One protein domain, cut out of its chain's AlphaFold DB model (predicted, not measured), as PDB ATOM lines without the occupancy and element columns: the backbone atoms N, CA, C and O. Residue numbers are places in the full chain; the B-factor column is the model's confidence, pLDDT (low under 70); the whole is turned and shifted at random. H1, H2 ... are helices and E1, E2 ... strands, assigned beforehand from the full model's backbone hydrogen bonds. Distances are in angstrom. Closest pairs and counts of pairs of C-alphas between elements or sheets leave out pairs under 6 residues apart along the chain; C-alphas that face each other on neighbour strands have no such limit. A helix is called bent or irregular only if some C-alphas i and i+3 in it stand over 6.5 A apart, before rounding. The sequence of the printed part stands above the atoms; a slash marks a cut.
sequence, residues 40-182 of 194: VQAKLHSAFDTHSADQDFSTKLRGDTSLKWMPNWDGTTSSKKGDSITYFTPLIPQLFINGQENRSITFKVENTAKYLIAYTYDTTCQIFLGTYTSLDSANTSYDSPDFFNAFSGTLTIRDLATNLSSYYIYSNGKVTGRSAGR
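This is residues 40 to 182 of the 194 residues of an uncharacterized protein of Deminuibacter soli (UniProt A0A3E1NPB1). One strongly twisted sheet of ten strands fans out along the long strand E4, which joins a group of E1, E2 and E5 near its last residues to E3 and E6 near its first; from E6 the sheet goes on through E7, E8 and E9 to E10. The kinked helix H1 packs slantwise over E6 and E7, and the small helix H2 only grazes the sheet. The 143 printed residues include two named helices and ten named strands; along the chain H1 comes first, seven strands follow it, then H2 and the last three strands; the sheet is branched, its neighbour pairs are antiparallel, and the class is mixed, helices and strands. The whole is compact, with a radius of gyration of the C-alphas of 15.4 A, and spans 46 by 37 by 32 A.

After H1, residues 40 to 56, come E1, residues 58 to 60, and E2, residues 65 to 71, a hairpin with N 59 and O 67 at 2.8 A. E3, residues 77 to 81, E4, residues 84 to 97, and E5, residues 100 to 106, form a meander, each strand the antiparallel neighbour of the one before; N 79 and O 86 are 2.8 A apart, N 95 and O 105 2.9 A. E2 and E3 lie on one side of E4, E5 and E6, residues 112 to 121, on the other; N 68 and O 94 are 2.8 A apart, N 87 and O 118 2.8 A. E6 and E7, residues 124 to 134, form a hairpin, with N 117 and O 128 at 2.8 A. H1 is on the sheet at a height of 7.4 A, at 42 degrees to E6 on the local plane; its closest C-alphas to E2 are Ala 53 and Lys 68, 6.4 A. H2, residues 145 to 149, only grazes the sheet; the C-alphas of Phe 88 and Pro 145 are 7.3 A apart. E8, residues 153 to 159, E9, residues 165 to 171, and E10, residues 174 to 181, form a second meander; E8 is also beside E7. N 131 and O 156, N 155 and O 168 are each 2.8 A apart, N 169 and O 177 2.9 A. O i to N i+4 pairs within hydrogen-bond range number 9 of 13 in H1 and 0 of 1 in H2, where 1 of 2 O i to N i+3 pairs is within range.

H1 begins at C-alpha 40 (142.955, -11.676, 35.660), measures 20.1 A and is irregular, C-alphas 50 and 53 being 8.9 A apart, with a kink of 43 degrees near residue 50. E4 measures 40.6 A, E7 30.9 A and E6 28.1 A. H2 is only just irregular, C-alphas 146 and 149 being 6.55 A apart. E10 measures 20.2 A, bends by 55 degrees at residue 177 and ends at C-alpha 181 (129.642, 12.194, 41.002).

The C-alphas farthest apart, of Gly 63 and Gly 82, are 48.7 A apart. The printed part has no cut and no long link; that from E7 to H2 is short, the others tight. Mean pLDDT of the printed part is 78.6, with residues 51 to 56, 99 to 103, 136 to 149 and 180 to 182 under 70.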
ATOM      1  N   VAL A  40     143.982 -12.722  35.728       75.38
ATOM      2  CA  VAL A  40     142.955 -11.676  35.660       75.38
ATOM      3  C   VAL A  40     141.534 -12.242  35.693       75.38
ATOM      4  O   VAL A  40     140.682 -11.661  36.362       75.38
ATOM      5  N   GLN A  41     141.272 -13.391  35.059       75.94
ATOM      6  CA  GLN A  41     139.984 -14.082  35.192       75.94
ATOM      7  C   GLN A  41     139.732 -14.462  36.652       75.94
ATOM      8  O   GLN A  41     138.663 -14.171  37.173       75.94
ATOM      9  N   ALA A  42     140.734 -14.991  37.361       80.81
ATOM     10  CA  ALA A  42     140.597 -15.287  38.788       80.81
ATOM     11  C   ALA A  42     140.238 -14.037  39.622       80.81
ATOM     12  O   ALA A  42     139.378 -14.104  40.499       80.81
ATOM     13  N   LYS A  43     140.840 -12.874  39.318       79.88
ATOM     14  CA  LYS A  43     140.494 -11.595  39.966       79.88
ATOM     15  C   LYS A  43     139.073 -11.128  39.631       79.88
ATOM     16  O   LYS A  43     138.388 -10.627  40.514       79.88
ATOM     17  N   LEU A  44     138.624 -11.302  38.386       80.94
ATOM     18  CA  LEU A  44     137.258 -10.976  37.960       80.94
ATOM     19  C   LEU A  44     136.211 -11.853  38.658       80.94
ATOM     20  O   LEU A  44     135.236 -11.317  39.180       80.94
ATOM     21  N   HIS A  45     136.441 -13.168  38.714       84.50
ATOM     22  CA  HIS A  45     135.607 -14.105  39.470       84.50
ATOM     23  C   HIS A  45     135.534 -13.690  40.943       84.50
ATOM     24  O   HIS A  45     134.453 -13.436  41.461       84.50
ATOM     25  N   SER A  46     136.694 -13.501  41.581       82.00
ATOM     26  CA  SER A  46     136.768 -13.103  42.988       82.00
ATOM     27  C   SER A  46     136.048 -11.782  43.270       82.00
ATOM     28  O   SER A  46     135.379 -11.669  44.295       82.00
ATOM     29  N   ALA A  47     136.138 -10.790  42.381       76.94
ATOM     30  CA  ALA A  47     135.427  -9.529  42.555       76.94
ATOM     31  C   ALA A  47     133.913  -9.681  42.397       76.94
ATOM     32  O   ALA A  47     133.172  -9.107  43.191       76.94
ATOM     33  N   PHE A  48     133.445 -10.465  41.425       81.00
ATOM     34  CA  PHE A  48     132.018 -10.764  41.303       81.00
ATOM     35  C   PHE A  48     131.486 -11.468  42.560       81.00
ATOM     36  O   PHE A  48     130.467 -11.049  43.110       81.00
ATOM     37  N   ASP A  49     132.222 -12.461  43.063       81.75
ATOM     38  CA  ASP A  49     131.850 -13.217  44.260       81.75
ATOM     39  C   ASP A  49     131.859 -12.333  45.521       81.75
ATOM     40  O   ASP A  49     130.932 -12.387  46.327       81.75
ATOM     41  N   THR A  50     132.868 -11.463  45.668       77.06
ATOM     42  CA  THR A  50     133.020 -10.553  46.824       77.06
ATOM     43  C   THR A  50     131.930  -9.486  46.864       77.06
ATOM     44  O   THR A  50     131.403  -9.181  47.930       77.06
ATOM     45  N   HIS A  51     131.577  -8.921  45.708       68.75
ATOM     46  CA  HIS A  51     130.520  -7.915  45.600       68.75
ATOM     47  C   HIS A  51     129.114  -8.525  45.609       68.75
ATOM     48  O   HIS A  51     128.133  -7.808  45.805       68.75
ATOM     49  N   SER A  52     129.026  -9.856  45.508       58.53
ATOM     50  CA  SER A  52     127.826 -10.691  45.475       58.53
ATOM     51  C   SER A  52     126.822 -10.303  44.384       58.53
ATOM     52  O   SER A  52     126.465  -9.138  44.189       58.53
ATOM     53  N   ALA A  53     126.257 -11.304  43.708       57.22
ATOM     54  CA  ALA A  53     125.179 -11.079  42.746       57.22
ATOM     55  C   ALA A  53     123.984 -10.315  43.359       57.22
ATOM     56  O   ALA A  53     123.270  -9.616  42.645       57.22
ATOM     57  N   ASP A  54     123.788 -10.418  44.678       58.12
ATOM     58  CA  ASP A  54     122.610  -9.924  45.391       58.12
ATOM     59  C   ASP A  54     122.669  -8.445  45.791       58.12
ATOM     60  O   ASP A  54     121.612  -7.823  45.889       58.12
ATOM     61  N   GLN A  55     123.850  -7.850  45.986       65.12
ATOM     62  CA  GLN A  55     123.958  -6.446  46.414       65.12
ATOM     63  C   GLN A  55     124.170  -5.492  45.239       65.12
ATOM     64  O   GLN A  55     123.476  -4.485  45.112       65.12
ATOM     65  N   ASP A  56     125.107  -5.836  44.360       66.62
ATOM     66  CA  ASP A  56     125.609  -4.928  43.329       66.62
ATOM     67  C   ASP A  56     125.090  -5.243  41.924       66.62
ATOM     68  O   ASP A  56     125.106  -4.385  41.032       66.62
ATOM     69  N   PHE A  57     124.597  -6.466  41.735       75.00
ATOM     70  CA  PHE A  57     124.154  -6.985  40.447       75.00
ATOM     71  C   PHE A  57     122.696  -7.437  40.461       75.00
ATOM     72  O   PHE A  57     122.242  -8.003  39.469       75.00
ATOM     73  N   SER A  58     121.937  -7.149  41.524       79.81
ATOM     74  CA  SER A  58     120.517  -7.478  41.600       79.81
ATOM     75  C   SER A  58     119.618  -6.247  41.618       79.81
ATOM     76  O   SER A  58     120.009  -5.122  41.927       79.81
ATOM     77  N   THR A  59     118.367  -6.450  41.244       81.62
ATOM     78  CA  THR A  59     117.283  -5.503  41.459       81.62
ATOM     79  C   THR A  59     116.070  -6.307  41.883       81.62
ATOM     80  O   THR A  59     115.567  -7.143  41.127       81.62
ATOM     81  N   LYS A  60     115.595  -6.069  43.107       79.06
ATOM     82  CA  LYS A  60     114.356  -6.681  43.580       79.06
ATOM     83  C   LYS A  60     113.187  -6.124  42.767       79.06
ATOM     84  O   LYS A  60     113.012  -4.911  42.667       79.06
ATOM     85  N   LEU A  61     112.410  -7.020  42.175       79.06
ATOM     86  CA  LEU A  61     111.159  -6.699  41.501       79.06
ATOM     87  C   LEU A  61     109.993  -6.951  42.471       79.06
ATOM     88  O   LEU A  61     110.186  -7.143  43.672       79.06
ATOM     89  N   ARG A  62     108.751  -6.887  41.984       77.19
ATOM     90  CA  ARG A  62     107.576  -7.122  42.837       77.19
ATOM     91  C   ARG A  62     107.565  -8.556  43.390       77.19
ATOM     92  O   ARG A  62     107.864  -9.509  42.673       77.19
ATOM     93  N   GLY A  63     107.152  -8.692  44.652       78.25
ATOM     94  CA  GLY A  63     107.048  -9.981  45.343       78.25
ATOM     95  C   GLY A  63     108.413 -10.638  45.563       78.25
ATOM     96  O   GLY A  63     109.370  -9.967  45.958       78.25
ATOM     97  N   ASP A  64     108.489 -11.936  45.261       80.44
ATOM     98  CA  ASP A  64     109.705 -12.752  45.388       80.44
ATOM     99  C   ASP A  64     110.482 -12.870  44.066       80.44
ATOM    100  O   ASP A  64     111.255 -13.805  43.854       80.44
ATOM    101  N   THR A  65     110.252 -11.930  43.149       81.31
ATOM    102  CA  THR A  65     110.971 -11.867  41.878       81.31
ATOM    103  C   THR A  65     112.170 -10.936  42.004       81.31
ATOM    104  O   THR A  65     112.045  -9.813  42.493       81.31
ATOM    105  N   SER A  66     113.331 -11.351  41.509       84.75
ATOM    106  CA  SER A  66     114.511 -10.491  41.408       84.75
ATOM    107  C   SER A  66     115.174 -10.634  40.048       84.75
ATOM    108  O   SER A  66     115.338 -11.743  39.546       84.75
ATOM    109  N   LEU A  67     115.603  -9.515  39.480       85.25
ATOM    110  CA  LEU A  67     116.533  -9.491  38.361       85.25
ATOM    111  C   LEU A  67     117.954  -9.597  38.912       85.25
ATOM    112  O   LEU A  67     118.306  -8.787  39.762       85.25
ATOM    113  N   LYS A  68     118.772 -10.533  38.429       87.81
ATOM    114  CA  LYS A  68     120.218 -10.562  38.693       87.81
ATOM    115  C   LYS A  68     121.001 -10.529  37.385       87.81
ATOM    116  O   LYS A  68     120.558 -11.069  36.378       87.81
ATOM    117  N   TRP A  69     122.155  -9.883  37.400       88.50
ATOM    118  CA  TRP A  69     123.065  -9.772  36.266       88.50
ATOM    119  C   TRP A  69     124.227 -10.744  36.467       88.50
ATOM    120  O   TRP A  69     125.089 -10.512  37.311       88.50
ATOM    121  N   MET A  70     124.225 -11.834  35.705       87.94
ATOM    122  CA  MET A  70     125.176 -12.934  35.849       87.94
ATOM    123  C   MET A  70     126.284 -12.843  34.797       87.94
ATOM    124  O   MET A  70     125.987 -12.577  33.633       87.94
ATOM    125  N   PRO A  71     127.554 -13.065  35.155       88.75
ATOM    126  CA  PRO A  71     128.656 -12.973  34.214       88.75
ATOM    127  C   PRO A  71     128.607 -14.098  33.185       88.75
ATOM    128  O   PRO A  71     128.448 -15.270  33.519       88.75
ATOM    129  N   ASN A  72     128.790 -13.728  31.921       89.06
ATOM    130  CA  ASN A  72     129.090 -14.658  30.846       89.06
ATOM    131  C   ASN A  72     130.607 -14.747  30.677       89.06
ATOM    132  O   ASN A  72     131.203 -13.980  29.916       89.06
ATOM    133  N   TRP A  73     131.228 -15.669  31.409       87.69
ATOM    134  CA  TRP A  73     132.679 -15.839  31.407       87.69
ATOM    135  C   TRP A  73     133.229 -16.189  30.024       87.69
ATOM    136  O   TRP A  73     134.241 -15.611  29.621       87.69
ATOM    137  N   ASP A  74     132.518 -17.028  29.269       85.69
ATOM    138  CA  ASP A  74     132.892 -17.432  27.908       85.69
ATOM    139  C   ASP A  74     132.833 -16.259  26.915       85.69
ATOM    140  O   ASP A  74     133.561 -16.232  25.926       85.69
ATOM    141  N   GLY A  75     132.006 -15.250  27.206       84.12
ATOM    142  CA  GLY A  75     131.918 -14.002  26.446       84.12
ATOM    143  C   GLY A  75     132.994 -12.969  26.792       84.12
ATOM    144  O   GLY A  75     132.931 -11.842  26.299       84.12
ATOM    145  N   THR A  76     133.953 -13.298  27.665       87.19
ATOM    146  CA  THR A  76     134.988 -12.344  28.080       87.19
ATOM    147  C   THR A  76     135.943 -12.039  26.933       87.19
ATOM    148  O   THR A  76     136.599 -12.922  26.385       87.19
ATOM    149  N   THR A  77     136.085 -10.758  26.620       86.56
ATOM    150  CA  THR A  77     137.003 -10.249  25.594       86.56
ATOM    151  C   THR A  77     138.062  -9.351  26.226       86.56
ATOM    152  O   THR A  77     137.948  -8.953  27.388       86.56
ATOM    153  N   SER A  78     139.126  -9.033  25.486       86.31
ATOM    154  CA  SER A  78     140.164  -8.121  25.970       86.31
ATOM    155  C   SER A  78     140.669  -7.192  24.874       86.31
ATOM    156  O   SER A  78     140.682  -7.553  23.701       86.31
ATOM    157  N   SER A  79     141.098  -5.999  25.271       83.81
ATOM    158  CA  SER A  79     141.736  -5.009  24.409       83.81
ATOM    159  C   SER A  79     143.004  -4.496  25.080       83.81
ATOM    160  O   SER A  79     143.002  -4.174  26.271       83.81
ATOM    161  N   LYS A  80     144.103  -4.430  24.326       82.31
ATOM    162  CA  LYS A  80     145.404  -3.958  24.809       82.31
ATOM    163  C   LYS A  80     145.722  -2.592  24.210       82.31
ATOM    164  O   LYS A  80     145.647  -2.410  22.998       82.31
ATOM    165  N   LYS A  81     146.139  -1.649  25.055       79.38
ATOM    166  CA  LYS A  81     146.605  -0.317  24.653       79.38
ATOM    167  C   LYS A  81     147.861   0.047  25.442       79.38
ATOM    168  O   LYS A  81     147.793   0.291  26.647       79.38
ATOM    169  N   GLY A  82     149.004   0.089  24.755       85.12
ATOM    170  CA  GLY A  82     150.310   0.216  25.409       85.12
ATOM    171  C   GLY A  82     150.537  -0.938  26.390       85.12
ATOM    172  O   GLY A  82     150.295  -2.097  26.047       85.12
ATOM    173  N   ASP A  83     150.919  -0.602  27.620       84.31
ATOM    174  CA  ASP A  83     151.135  -1.572  28.704       84.31
ATOM    175  C   ASP A  83     149.859  -1.903  29.487       84.31
ATOM    176  O   ASP A  83     149.884  -2.709  30.415       84.31
ATOM    177  N   SER A  84     148.730  -1.293  29.117       81.38
ATOM    178  CA  SER A  84     147.441  -1.576  29.742       81.38
ATOM    179  C   SER A  84     146.637  -2.606  28.957       81.38
ATOM    180  O   SER A  84     146.577  -2.562  27.725       81.38
ATOM    181  N   ILE A  85     145.987  -3.520  29.675       86.19
ATOM    182  CA  ILE A  85     145.029  -4.479  29.118       86.19
ATOM    183  C   ILE A  85     143.698  -4.281  29.835       86.19
ATOM    184  O   ILE A  85     143.641  -4.255  31.064       86.19
ATOM    185  N   THR A  86     142.627  -4.151  29.060       87.31
ATOM    186  CA  THR A  86     141.255  -4.069  29.562       87.31
ATOM    187  C   THR A  86     140.510  -5.337  29.187       87.31
ATOM    188  O   THR A  86     140.482  -5.696  28.013       87.31
ATOM    189  N   TYR A  87     139.902  -5.998  30.163       88.56
ATOM    190  CA  TYR A  87     139.029  -7.151  29.966       88.56
ATOM    191  C   TYR A  87     137.576  -6.720  30.133       88.56
ATOM    192  O   TYR A  87     137.269  -5.954  31.046       88.56
ATOM    193  N   PHE A  88     136.696  -7.233  29.278       87.38
ATOM    194  CA  PHE A  88     135.263  -6.964  29.295       87.38
ATOM    195  C   PHE A  88     134.512  -8.290  29.389       87.38
ATOM    196  O   PHE A  88     134.527  -9.074  28.442       87.38
ATOM    197  N   THR A  89     133.843  -8.532  30.514       90.44
ATOM    198  CA  THR A  89     132.974  -9.696  30.723       90.44
ATOM    199  C   THR A  89     131.516  -9.241  30.664       90.44
ATOM    200  O   THR A  89     131.093  -8.477  31.541       90.44
ATOM    201  N   PRO A  90     130.733  -9.663  29.657       89.75
ATOM    202  CA  PRO A  90     129.317  -9.331  29.567       89.75
ATOM    203  C   PRO A  90     128.543  -9.865  30.773       89.75
ATOM    204  O   PRO A  90     128.798 -10.978  31.236       89.75
ATOM    205  N   LEU A  91     127.570  -9.097  31.256       89.25
ATOM    206  CA  LEU A  91     126.605  -9.557  32.247       89.25
ATOM    207  C   LEU A  91     125.254  -9.817  31.574       89.25
ATOM    208  O   LEU A  91     124.687  -8.935  30.929       89.25
ATOM    209  N   ILE A  92     124.722 -11.018  31.765       88.50
ATOM    210  CA  ILE A  92     123.443 -11.477  31.232       88.50
ATOM    211  C   ILE A  92     122.362 -11.302  32.306       88.50
ATOM    212  O   ILE A  92     122.527 -11.799  33.425       88.50
ATOM    213  N   PRO A  93     121.242 -10.631  31.998       88.12
ATOM    214  CA  PRO A  93     120.148 -10.496  32.942       88.12
ATOM    215  C   PRO A  93     119.363 -11.808  33.050       88.12
ATOM    216  O   PRO A  93     118.954 -12.410  32.055       88.12
ATOM    217  N   GLN A  94     119.125 -12.224  34.286       87.94
ATOM    218  CA  GLN A  94     118.368 -13.412  34.643       87.94
ATOM    219  C   GLN A  94     117.286 -13.055  35.664       87.94
ATOM    220  O   GLN A  94     117.528 -12.351  36.647       87.94
ATOM    221  N   LEU A  95     116.071 -13.531  35.419       86.06
ATOM    222  CA  LEU A  95     114.925 -13.390  36.314       86.06
ATOM    223  C   LEU A  95     114.862 -14.591  37.251       86.06
ATOM    224  O   LEU A  95     114.678 -15.709  36.788       86.06
ATOM    225  N   PHE A  96     114.962 -14.352  38.554       82.50
ATOM    226  CA  PHE A  96     114.806 -15.360  39.599       82.50
ATOM    227  C   PHE A  96     113.429 -15.196  40.229       82.50
ATOM    228  O   PHE A  96     113.078 -14.104  40.676       82.50
ATOM    229  N   ILE A  97     112.660 -16.281  40.280       80.12
ATOM    230  CA  ILE A  97     111.330 -16.324  40.892       80.12
ATOM    231  C   ILE A  97     111.440 -17.139  42.180       80.12
ATOM    232  O   ILE A  97     111.947 -18.262  42.166       80.12
ATOM    233  N   ASN A  98     110.969 -16.580  43.294       73.56
ATOM    234  CA  ASN A  98     111.049 -17.173  44.633       73.56
ATOM    235  C   ASN A  98     112.490 -17.391  45.122       73.56
ATOM    236  O   ASN A  98     112.754 -18.320  45.883       73.56
ATOM    237  N   GLY A  99     113.438 -16.582  44.638       65.56
ATOM    238  CA  GLY A  99     114.856 -16.692  44.997       65.56
ATOM    239  C   GLY A  99     115.539 -18.001  44.575       65.56
ATOM    240  O   GLY A  99     116.667 -18.241  44.994       65.56
ATOM    241  N   GLN A 100     114.893 -18.849  43.765       63.62
ATOM    242  CA  GLN A 100     115.465 -20.125  43.329       63.62
ATOM    243  C   GLN A 100     116.237 -19.980  42.016       63.62
ATOM    244  O   GLN A 100     115.675 -19.556  41.006       63.62
ATOM    245  N   GLU A 101     117.503 -20.406  42.012       63.72
ATOM    246  CA  GLU A 101     118.366 -20.369  40.821       63.72
ATOM    247  C   GLU A 101     117.884 -21.304  39.707       63.72
ATOM    248  O   GLU A 101     117.921 -20.954  38.533       63.72
ATOM    249  N   ASN A 102     117.290 -22.443  40.072       56.50
ATOM    250  CA  ASN A 102     116.808 -23.458  39.125       56.50
ATOM    251  C   ASN A 102     115.594 -23.009  38.286       56.50
ATOM    252  O   ASN A 102     115.087 -23.777  37.469       56.50
ATOM    253  N   ARG A 103     115.086 -21.791  38.510       58.06
ATOM    254  CA  ARG A 103     113.992 -21.169  37.749       58.06
ATOM    255  C   ARG A 103     114.418 -19.838  37.128       58.06
ATOM    256  O   ARG A 103     113.585 -18.949  36.963       58.06
ATOM    257  N   SER A 104     115.704 -19.689  36.809       71.06
ATOM    258  CA  SER A 104     116.210 -18.503  36.129       71.06
ATOM    259  C   SER A 104     115.712 -18.441  34.683       71.06
ATOM    260  O   SER A 104     115.903 -19.390  33.920       71.06
ATOM    261  N   ILE A 105     115.128 -17.315  34.280       78.56
ATOM    262  CA  ILE A 105     114.808 -17.036  32.874       78.56
ATOM    263  C   ILE A 105     115.805 -16.004  32.356       78.56
ATOM    264  O   ILE A 105     115.853 -14.885  32.870       78.56
ATOM    265  N   THR A 106     116.581 -16.363  31.334       79.00
ATOM    266  CA  THR A 106     117.417 -15.405  30.598       79.00
ATOM    267  C   THR A 106     116.536 -14.571  29.680       79.00
ATOM    268  O   THR A 106     115.726 -15.109  28.926       79.00
ATOM    269  N   PHE A 107     116.701 -13.256  29.718       73.81
ATOM    270  CA  PHE A 107     115.978 -12.331  28.849       73.81
ATOM    271  C   PHE A 107     116.910 -11.212  28.382       73.81
ATOM    272  O   PHE A 107     118.103 -11.227  28.674       73.81
ATOM    273  N   LYS A 108     116.383 -10.256  27.619       73.62
ATOM    274  CA  LYS A 108     117.109  -9.043  27.237       73.62
ATOM    275  C   LYS A 108     116.476  -7.850  27.937       73.62
ATOM    276  O   LYS A 108     115.253  -7.732  27.958       73.62
ATOM    277  N   VAL A 109     117.300  -6.973  28.502       76.25
ATOM    278  CA  VAL A 109     116.842  -5.658  28.958       76.25
ATOM    279  C   VAL A 109     117.053  -4.701  27.800       76.25
ATOM    280  O   VAL A 109     118.188  -4.474  27.384       76.25
ATOM    281  N   GLU A 110     115.961  -4.179  27.249       78.81
ATOM    282  CA  GLU A 110     116.036  -3.267  26.111       78.81
ATOM    283  C   GLU A 110     116.929  -2.067  26.431       78.81
ATOM    284  O   GLU A 110     116.907  -1.512  27.534       78.81
ATOM    285  N   ASN A 111     117.738  -1.686  25.442       78.94
ATOM    286  CA  ASN A 111     118.614  -0.519  25.481       78.94
ATOM    287  C   ASN A 111     119.637  -0.516  26.625       78.94
ATOM    288  O   ASN A 111     120.272   0.511  26.827       78.94
ATOM    289  N   THR A 112     119.825  -1.611  27.374       84.88
ATOM    290  CA  THR A 112     120.763  -1.665  28.505       84.88
ATOM    291  C   THR A 112     121.686  -2.869  28.413       84.88
ATOM    292  O   THR A 112     121.231  -4.009  28.374       84.88
ATOM    293  N   ALA A 113     122.989  -2.619  28.486       86.94
ATOM    294  CA  ALA A 113     124.007  -3.654  28.619       86.94
ATOM    295  C   ALA A 113     124.896  -3.377  29.829       86.94
ATOM    296  O   ALA A 113     125.209  -2.224  30.146       86.94
ATOM    297  N   LYS A 114     125.316  -4.438  30.517       89.00
ATOM    298  CA  LYS A 114     126.228  -4.341  31.655       89.00
ATOM    299  C   LYS A 114     127.448  -5.222  31.447       89.00
ATOM    300  O   LYS A 114     127.347  -6.302  30.874       89.00
ATOM    301  N   TYR A 115     128.584  -4.753  31.945       89.75
ATOM    302  CA  TYR A 115     129.866  -5.439  31.851       89.75
ATOM    303  C   TYR A 115     130.618  -5.343  33.171       89.75
ATOM    304  O   TYR A 115     130.666  -4.273  33.783       89.75
ATOM    305  N   LEU A 116     131.273  -6.432  33.562       91.19
ATOM    306  CA  LEU A 116     132.428  -6.352  34.448       91.19
ATOM    307  C   LEU A 116     133.646  -5.969  33.614       91.19
ATOM    308  O   LEU A 116     133.914  -6.566  32.572       91.19
ATOM    309  N   ILE A 117     134.366  -4.952  34.069       90.12
ATOM    310  CA  ILE A 117     135.527  -4.406  33.376       90.12
ATOM    311  C   ILE A 117     136.723  -4.534  34.309       90.12
ATOM    312  O   ILE A 117     136.713  -3.936  35.381       90.12
ATOM    313  N   ALA A 118     137.754  -5.274  33.907       90.50
ATOM    314  CA  ALA A 118     139.037  -5.268  34.607       90.50
ATOM    315  C   ALA A 118     140.056  -4.466  33.803       90.50
ATOM    316  O   ALA A 118     140.407  -4.840  32.684       90.50
ATOM    317  N   TYR A 119     140.544  -3.377  34.384       87.69
ATOM    318  CA  TYR A 119     141.650  -2.601  33.846       87.69
ATOM    319  C   TYR A 119     142.936  -3.006  34.557       87.69
ATOM    320  O   TYR A 119     143.067  -2.849  35.773       87.69
ATOM    321  N   THR A 120     143.878  -3.539  33.792       86.44
ATOM    322  CA  THR A 120     145.192  -3.944  34.286       86.44
ATOM    323  C   THR A 120     146.266  -3.043  33.705       86.44
ATOM    324  O   THR A 120     146.290  -2.790  32.500       86.44
ATOM    325  N   TYR A 121     147.144  -2.551  34.572       84.25
ATOM    326  CA  TYR A 121     148.319  -1.775  34.202       84.25
ATOM    327  C   TYR A 121     149.447  -2.128  35.166       84.25
ATOM    328  O   TYR A 121     149.280  -2.003  36.383       84.25
ATOM    329  N   ASP A 122     150.568  -2.594  34.613       81.69
ATOM    330  CA  ASP A 122     151.681  -3.155  35.381       81.69
ATOM    331  C   ASP A 122     151.187  -4.237  36.374       81.69
ATOM    332  O   ASP A 122     150.628  -5.256  35.963       81.69
ATOM    333  N   THR A 123     151.328  -4.012  37.679       76.25
ATOM    334  CA  THR A 123     150.898  -4.929  38.747       76.25
ATOM    335  C   THR A 123     149.497  -4.623  39.287       76.25
ATOM    336  O   THR A 123     148.924  -5.413  40.048       76.25
ATOM    337  N   THR A 124     148.907  -3.498  38.877       82.38
ATOM    338  CA  THR A 124     147.615  -3.022  39.378       82.38
ATOM    339  C   THR A 124     146.466  -3.598  38.554       82.38
ATOM    340  O   THR A 124     146.508  -3.615  37.325       82.38
ATOM    341  N   CYS A 125     145.413  -4.056  39.235       85.81
ATOM    342  CA  CYS A 125     144.147  -4.459  38.624       85.81
ATOM    343  C   CYS A 125     143.012  -3.705  39.314       85.81
ATOM    344  O   CYS A 125     142.865  -3.806  40.532       85.81
ATOM    345  N   GLN A 126     142.231  -2.957  38.542       87.38
ATOM    346  CA  GLN A 126     141.036  -2.260  39.006       87.38
ATOM    347  C   GLN A 126     139.811  -2.856  38.326       87.38
ATOM    348  O   GLN A 126     139.856  -3.162  37.133       87.38
ATOM    349  N   ILE A 127     138.730  -3.025  39.084       89.75
ATOM    350  CA  ILE A 127     137.526  -3.703  38.612       89.75
ATOM    351  C   ILE A 127     136.341  -2.753  38.721       89.75
ATOM    352  O   ILE A 127     136.097  -2.141  39.762       89.75
ATOM    353  N   PHE A 128     135.605  -2.645  37.624       89.88
ATOM    354  CA  PHE A 128     134.490  -1.731  37.474       89.88
ATOM    355  C   PHE A 128     133.244  -2.464  36.984       89.88
ATOM    356  O   PHE A 128     133.329  -3.433  36.228       89.88
ATOM    357  N   LEU A 129     132.078  -1.940  37.347       90.81
ATOM    358  CA  LEU A 129     130.814  -2.232  36.686       90.81
ATOM    359  C   LEU A 129     130.518  -1.126  35.669       90.81
ATOM    360  O   LEU A 129     130.241   0.016  36.042       90.81
ATOM    361  N   GLY A 130     130.555  -1.477  34.387       90.12
ATOM    362  CA  GLY A 130     130.078  -0.628  33.300       90.12
ATOM    363  C   GLY A 130     128.597  -0.880  33.033       90.12
ATOM    364  O   GLY A 130     128.201  -2.022  32.822       90.12
ATOM    365  N   THR A 131     127.776   0.168  33.031       90.31
ATOM    366  CA  THR A 131     126.373   0.122  32.587       90.31
ATOM    367  C   THR A 131     126.193   1.078  31.418       90.31
ATOM    368  O   THR A 131     126.395   2.283  31.570       90.31
ATOM    369  N   TYR A 132     125.815   0.532  30.270       86.94
ATOM    370  CA  TYR A 132     125.560   1.252  29.029       86.94
ATOM    371  C   TYR A 132     124.057   1.302  28.805       86.94
ATOM    372  O   TYR A 132     123.407   0.258  28.817       86.94
ATOM    373  N   THR A 133     123.521   2.497  28.587       88.19
ATOM    374  CA  THR A 133     122.111   2.708  28.260       88.19
ATOM    375  C   THR A 133     122.015   3.494  26.960       88.19
ATOM    376  O   THR A 133     122.458   4.641  26.906       88.19
ATOM    377  N   SER A 134     121.485   2.871  25.912       83.06
ATOM    378  CA  SER A 134     121.250   3.520  24.621       83.06
ATOM    379  C   SER A 134     120.156   4.572  24.735       83.06
ATOM    380  O   SER A 134     119.161   4.368  25.429       83.06
ATOM    381  N   LEU A 135     120.338   5.682  24.023       72.06
ATOM    382  CA  LEU A 135     119.276   6.668  23.802       72.06
ATOM    383  C   LEU A 135     118.426   6.336  22.570       72.06
ATOM    384  O   LEU A 135     117.334   6.879  22.427       72.06
ATOM    385  N   ASP A 136     118.918   5.457  21.699       66.44
ATOM    386  CA  ASP A 136     118.192   4.991  20.527       66.44
ATOM    387  C   ASP A 136     117.494   3.669  20.863       66.44
ATOM    388  O   ASP A 136     118.146   2.691  21.242       66.44
ATOM    389  N   SER A 137     116.164   3.651  20.763       55.72
ATOM    390  CA  SER A 137     115.319   2.495  21.088       55.72
ATOM    391  C   SER A 137     115.365   1.396  20.028       55.72
ATOM    392  O   SER A 137     114.669   0.387  20.153       55.72
ATOM    393  N   ALA A 138     116.127   1.594  18.949       55.47
ATOM    394  CA  ALA A 138     116.303   0.615  17.892       55.47
ATOM    395  C   ALA A 138     117.115  -0.587  18.398       55.47
ATOM    396  O   ALA A 138     118.316  -0.652  18.167       55.47
ATOM    397  N   ASN A 139     116.445  -1.501  19.113       45.50
ATOM    398  CA  ASN A 139     116.721  -2.926  19.358       45.50
ATOM    399  C   ASN A 139     118.175  -3.412  19.169       45.50
ATOM    400  O   ASN A 139     118.438  -4.446  18.551       45.50
ATOM    401  N   THR A 140     119.148  -2.669  19.690       52.50
ATOM    402  CA  THR A 140     120.563  -2.943  19.465       52.50
ATOM    403  C   THR A 140     121.060  -3.763  20.641       52.50
ATOM    404  O   THR A 140     121.255  -3.276  21.752       52.50
ATOM    405  N   SER A 141     121.188  -5.068  20.399       50.62
ATOM    406  CA  SER A 141     121.833  -6.004  21.315       50.62
ATOM    407  C   SER A 141     123.325  -5.674  21.336       50.62
ATOM    408  O   SER A 141     124.023  -5.881  20.343       50.62
ATOM    409  N   TYR A 142     123.811  -5.101  22.434       58.75
ATOM    410  CA  TYR A 142     125.229  -4.803  22.616       58.75
ATOM    411  C   TYR A 142     125.926  -6.050  23.155       58.75
ATOM    412  O   TYR A 142     126.125  -6.184  24.355       58.75
ATOM    413  N   ASP A 143     126.246  -6.988  22.264       51.41
ATOM    414  CA  ASP A 143     126.866  -8.267  22.641       51.41
ATOM    415  C   ASP A 143     128.405  -8.252  22.502       51.41
ATOM    416  O   ASP A 143     129.064  -9.214  22.882       51.41
ATOM    417  N   SER A 144     129.008  -7.164  22.001       53.47
ATOM    418  CA  SER A 144     130.464  -7.058  21.792       53.47
ATOM    419  C   SER A 144     131.005  -5.656  22.078       53.47
ATOM    420  O   SER A 144     130.453  -4.708  21.527       53.47
ATOM    421  N   PRO A 145     132.125  -5.489  22.810       49.41
ATOM    422  CA  PRO A 145     132.739  -4.179  23.072       49.41
ATOM    423  C   PRO A 145     133.063  -3.355  21.812       49.41
ATOM    424  O   PRO A 145     133.230  -2.144  21.902       49.41
ATOM    425  N   ASP A 146     133.081  -3.946  20.617       53.97
ATOM    426  CA  ASP A 146     133.223  -3.186  19.368       53.97
ATOM    427  C   ASP A 146     132.064  -2.195  19.115       53.97
ATOM    428  O   ASP A 146     132.195  -1.288  18.287       53.97
ATOM    429  N   PHE A 147     130.958  -2.286  19.873       62.28
ATOM    430  CA  PHE A 147     129.869  -1.305  19.828       62.28
ATOM    431  C   PHE A 147     130.304   0.110  20.248       62.28
ATOM    432  O   PHE A 147     129.622   1.078  19.895       62.28
ATOM    433  N   PHE A 148     131.434   0.277  20.953       62.44
ATOM    434  CA  PHE A 148     131.870   1.587  21.456       62.44
ATOM    435  C   PHE A 148     132.066   2.635  20.360       62.44
ATOM    436  O   PHE A 148     131.908   3.814  20.644       62.44
ATOM    437  N   ASN A 149     132.365   2.241  19.120       66.31
ATOM    438  CA  ASN A 149     132.636   3.196  18.040       66.31
ATOM    439  C   ASN A 149     131.370   3.849  17.458       66.31
ATOM    440  O   ASN A 149     131.460   4.926  16.877       66.31
ATOM    441  N   ALA A 150     130.202   3.221  17.619       72.94
ATOM    442  CA  ALA A 150     128.918   3.728  17.120       72.94
ATOM    443  C   ALA A 150     127.925   4.052  18.249       72.94
ATOM    444  O   ALA A 150     126.818   4.518  17.990       72.94
ATOM    445  N   PHE A 151     128.311   3.822  19.507       78.75
ATOM    446  CA  PHE A 151     127.437   3.986  20.660       78.75
ATOM    447  C   PHE A 151     126.966   5.435  20.840       78.75
ATOM    448  O   PHE A 151     127.778   6.361  20.920       78.75
ATOM    449  N   SER A 152     125.653   5.611  20.976       84.12
ATOM    450  CA  SER A 152     125.016   6.858  21.397       84.12
ATOM    451  C   SER A 152     124.148   6.566  22.613       84.12
ATOM    452  O   SER A 152     123.212   5.771  22.547       84.12
ATOM    453  N   GLY A 153     124.470   7.172  23.749       86.38
ATOM    454  CA  GLY A 153     123.859   6.779  25.007       86.38
ATOM    455  C   GLY A 153     124.574   7.316  26.232       86.38
ATOM    456  O   GLY A 153     125.431   8.195  26.150       86.38
ATOM    457  N   THR A 154     124.245   6.756  27.387       88.00
ATOM    458  CA  THR A 154     124.933   7.033  28.646       88.00
ATOM    459  C   THR A 154     125.747   5.827  29.090       88.00
ATOM    460  O   THR A 154     125.266   4.697  29.033       88.00
ATOM    461  N   LEU A 155     126.952   6.073  29.592       87.56
ATOM    462  CA  LEU A 155     127.803   5.089  30.250       87.56
ATOM    463  C   LEU A 155     128.005   5.498  31.708       87.56
ATOM    464  O   LEU A 155     128.503   6.588  31.993       87.56
ATOM    465  N   THR A 156     127.670   4.601  32.627       89.75
ATOM    466  CA  THR A 156     128.058   4.698  34.036       89.75
ATOM    467  C   THR A 156     129.161   3.688  34.325       89.75
ATOM    468  O   THR A 156     128.966   2.495  34.108       89.75
ATOM    469  N   ILE A 157     130.304   4.150  34.827       89.88
ATOM    470  CA  ILE A 157     131.403   3.299  35.296       89.88
ATOM    471  C   ILE A 157     131.464   3.423  36.809       89.88
ATOM    472  O   ILE A 157     131.771   4.501  37.320       89.88
ATOM    473  N   ARG A 158     131.188   2.331  37.513       88.88
ATOM    474  CA  ARG A 158     131.283   2.257  38.968       88.88
ATOM    475  C   ARG A 158     132.497   1.442  39.371       88.88
ATOM    476  O   ARG A 158     132.584   0.276  39.002       88.88
ATOM    477  N   ASP A 159     133.410   2.041  40.118       87.50
ATOM    478  CA  ASP A 159     134.509   1.324  40.764       87.50
ATOM    479  C   ASP A 159     133.935   0.450  41.877       87.50
ATOM    480  O   ASP A 159     133.258   0.959  42.772       87.50
ATOM    481  N   LEU A 160     134.159  -0.863  41.802       85.81
ATOM    482  CA  LEU A 160     133.610  -1.785  42.791       85.81
ATOM    483  C   LEU A 160     134.294  -1.623  44.155       85.81
ATOM    484  O   LEU A 160     133.621  -1.682  45.175       85.81
ATOM    485  N   ALA A 161     135.591  -1.306  44.200       84.44
ATOM    486  CA  ALA A 161     136.316  -1.163  45.460       84.44
ATOM    487  C   ALA A 161     135.901   0.094  46.243       84.44
ATOM    488  O   ALA A 161     135.832   0.069  47.471       84.44
ATOM    489  N   THR A 162     135.635   1.202  45.543       84.44
ATOM    490  CA  THR A 162     135.303   2.495  46.177       84.44
ATOM    491  C   THR A 162     133.817   2.849  46.121       84.44
ATOM    492  O   THR A 162     133.389   3.804  46.773       84.44
ATOM    493  N   ASN A 163     133.027   2.107  45.340       81.88
ATOM    494  CA  ASN A 163     131.625   2.383  45.018       81.88
ATOM    495  C   ASN A 163     131.385   3.781  44.403       81.88
ATOM    496  O   ASN A 163     130.270   4.310  44.430       81.88
ATOM    497  N   LEU A 164     132.427   4.409  43.850       84.25
ATOM    498  CA  LEU A 164     132.329   5.701  43.175       84.25
ATOM    499  C   LEU A 164     131.937   5.510  41.709       84.25
ATOM    500  O   LEU A 164     132.499   4.669  41.009       84.25
ATOM    501  N   SER A 165     131.010   6.342  41.233       85.50
ATOM    502  CA  SER A 165     130.493   6.281  39.864       85.50
ATOM    503  C   SER A 165     130.907   7.499  39.042       85.50
ATOM    504  O   SER A 165     130.739   8.651  39.448       85.50
ATOM    505  N   SER A 166     131.403   7.239  37.838       86.00
ATOM    506  CA  SER A 166     131.614   8.232  36.787       86.00
ATOM    507  C   SER A 166     130.559   8.070  35.701       86.00
ATOM    508  O   SER A 166     130.230   6.949  35.322       86.00
ATOM    509  N   TYR A 167     130.073   9.188  35.175       87.88
ATOM    510  CA  TYR A 167     129.014   9.231  34.172       87.88
ATOM    511  C   TYR A 167     129.527   9.902  32.906       87.88
ATOM    512  O   TYR A 167     130.164  10.957  32.967       87.88
ATOM    513  N   TYR A 168     129.219   9.303  31.766       86.06
ATOM    514  CA  TYR A 168     129.636   9.761  30.450       86.06
ATOM    515  C   TYR A 168     128.442   9.740  29.503       86.06
ATOM    516  O   TYR A 168     127.638   8.808  29.530       86.06
ATOM    517  N   ILE A 169     128.345  10.756  28.656       85.62
ATOM    518  CA  ILE A 169     127.381  10.816  27.558       85.62
ATOM    519  C   ILE A 169     128.160  10.605  26.269       85.62
ATOM    520  O   ILE A 169     129.196  11.240  26.065       85.62
ATOM    521  N   TYR A 170     127.665   9.707  25.428       85.06
ATOM    522  CA  TYR A 170     128.243   9.355  24.145       85.06
ATOM    523  C   TYR A 170     127.314   9.748  23.000       85.06
ATOM    524  O   TYR A 170     126.098   9.571  23.081       85.06
ATOM    525  N   SER A 171     127.909  10.220  21.908       85.69
ATOM    526  CA  SER A 171     127.272  10.354  20.600       85.69
ATOM    527  C   SER A 171     128.214   9.794  19.542       85.69
ATOM    528  O   SER A 171     129.344  10.270  19.400       85.69
ATOM    529  N   ASN A 172     127.761   8.766  18.824       82.19
ATOM    530  CA  ASN A 172     128.500   8.078  17.763       82.19
ATOM    531  C   ASN A 172     129.933   7.717  18.195       82.19
ATOM    532  O   ASN A 172     130.919   8.094  17.561       82.19
ATOM    533  N   GLY A 173     130.028   7.076  19.361       77.06
ATOM    534  CA  GLY A 173     131.264   6.609  19.980       77.06
ATOM    535  C   GLY A 173     132.165   7.683  20.585       77.06
ATOM    536  O   GLY A 173     133.216   7.365  21.143       77.06
ATOM    537  N   LYS A 174     131.761   8.955  20.546       83.06
ATOM    538  CA  LYS A 174     132.513  10.065  21.142       83.06
ATOM    539  C   LYS A 174     131.876  10.519  22.443       83.06
ATOM    540  O   LYS A 174     130.669  10.730  22.497       83.06
ATOM    541  N   VAL A 175     132.701  10.737  23.465       84.50
ATOM    542  CA  VAL A 175     132.254  11.360  24.717       84.50
ATOM    543  C   VAL A 175     131.909  12.822  24.442       84.50
ATOM    544  O   VAL A 175     132.780  13.601  24.059       84.50
ATOM    545  N   THR A 176     130.652  13.197  24.652       84.75
ATOM    546  CA  THR A 176     130.144  14.572  24.511       84.75
ATOM    547  C   THR A 176     129.890  15.245  25.856       84.75
ATOM    548  O   THR A 176     129.801  16.466  25.926       84.75
ATOM    549  N   GLY A 177     129.819  14.472  26.942       81.75
ATOM    550  CA  GLY A 177     129.652  14.995  28.294       81.75
ATOM    551  C   GLY A 177     130.218  14.051  29.346       81.75
ATOM    552  O   GLY A 177     130.246  12.834  29.159       81.75
ATOM    553  N   ARG A 178     130.668  14.610  30.473       80.38
ATOM    554  CA  ARG A 178     131.176  13.848  31.620       80.38
ATOM    555  C   ARG A 178     130.741  14.500  32.928       80.38
ATOM    556  O   ARG A 178     130.875  15.709  33.085       80.38
ATOM    557  N   SER A 179     130.315  13.684  33.886       70.19
ATOM    558  CA  SER A 179     130.145  14.077  35.286       70.19
ATOM    559  C   SER A 179     130.858  13.070  36.187       70.19
ATOM    560  O   SER A 179     130.697  11.859  36.033       70.19
ATOM    561  N   ALA A 180     131.658  13.564  37.131       60.00
ATOM    562  CA  ALA A 180     132.204  12.756  38.217       60.00
ATOM    563  C   ALA A 180     131.348  13.018  39.459       60.00
ATOM    564  O   ALA A 180     131.393  14.110  40.025       60.00
ATOM    565  N   GLY A 181     130.525  12.048  39.852       50.94
ATOM    566  CA  GLY A 181     129.642  12.194  41.002       50.94
ATOM    567  C   GLY A 181     130.216  11.499  42.233       50.94
ATOM    568  O   GLY A 181     130.472  10.300  42.198       50.94
ATOM    569  N   ARG A 182     130.291  12.200  43.372       44.00
ATOM    570  CA  ARG A 182     129.959  11.537  44.644       44.00
ATOM    571  C   ARG A 182     128.436  11.389  44.642       44.00
ATOM    572  O   ARG A 182     127.737  12.397  44.625       44.00
TER     573      ARG A 182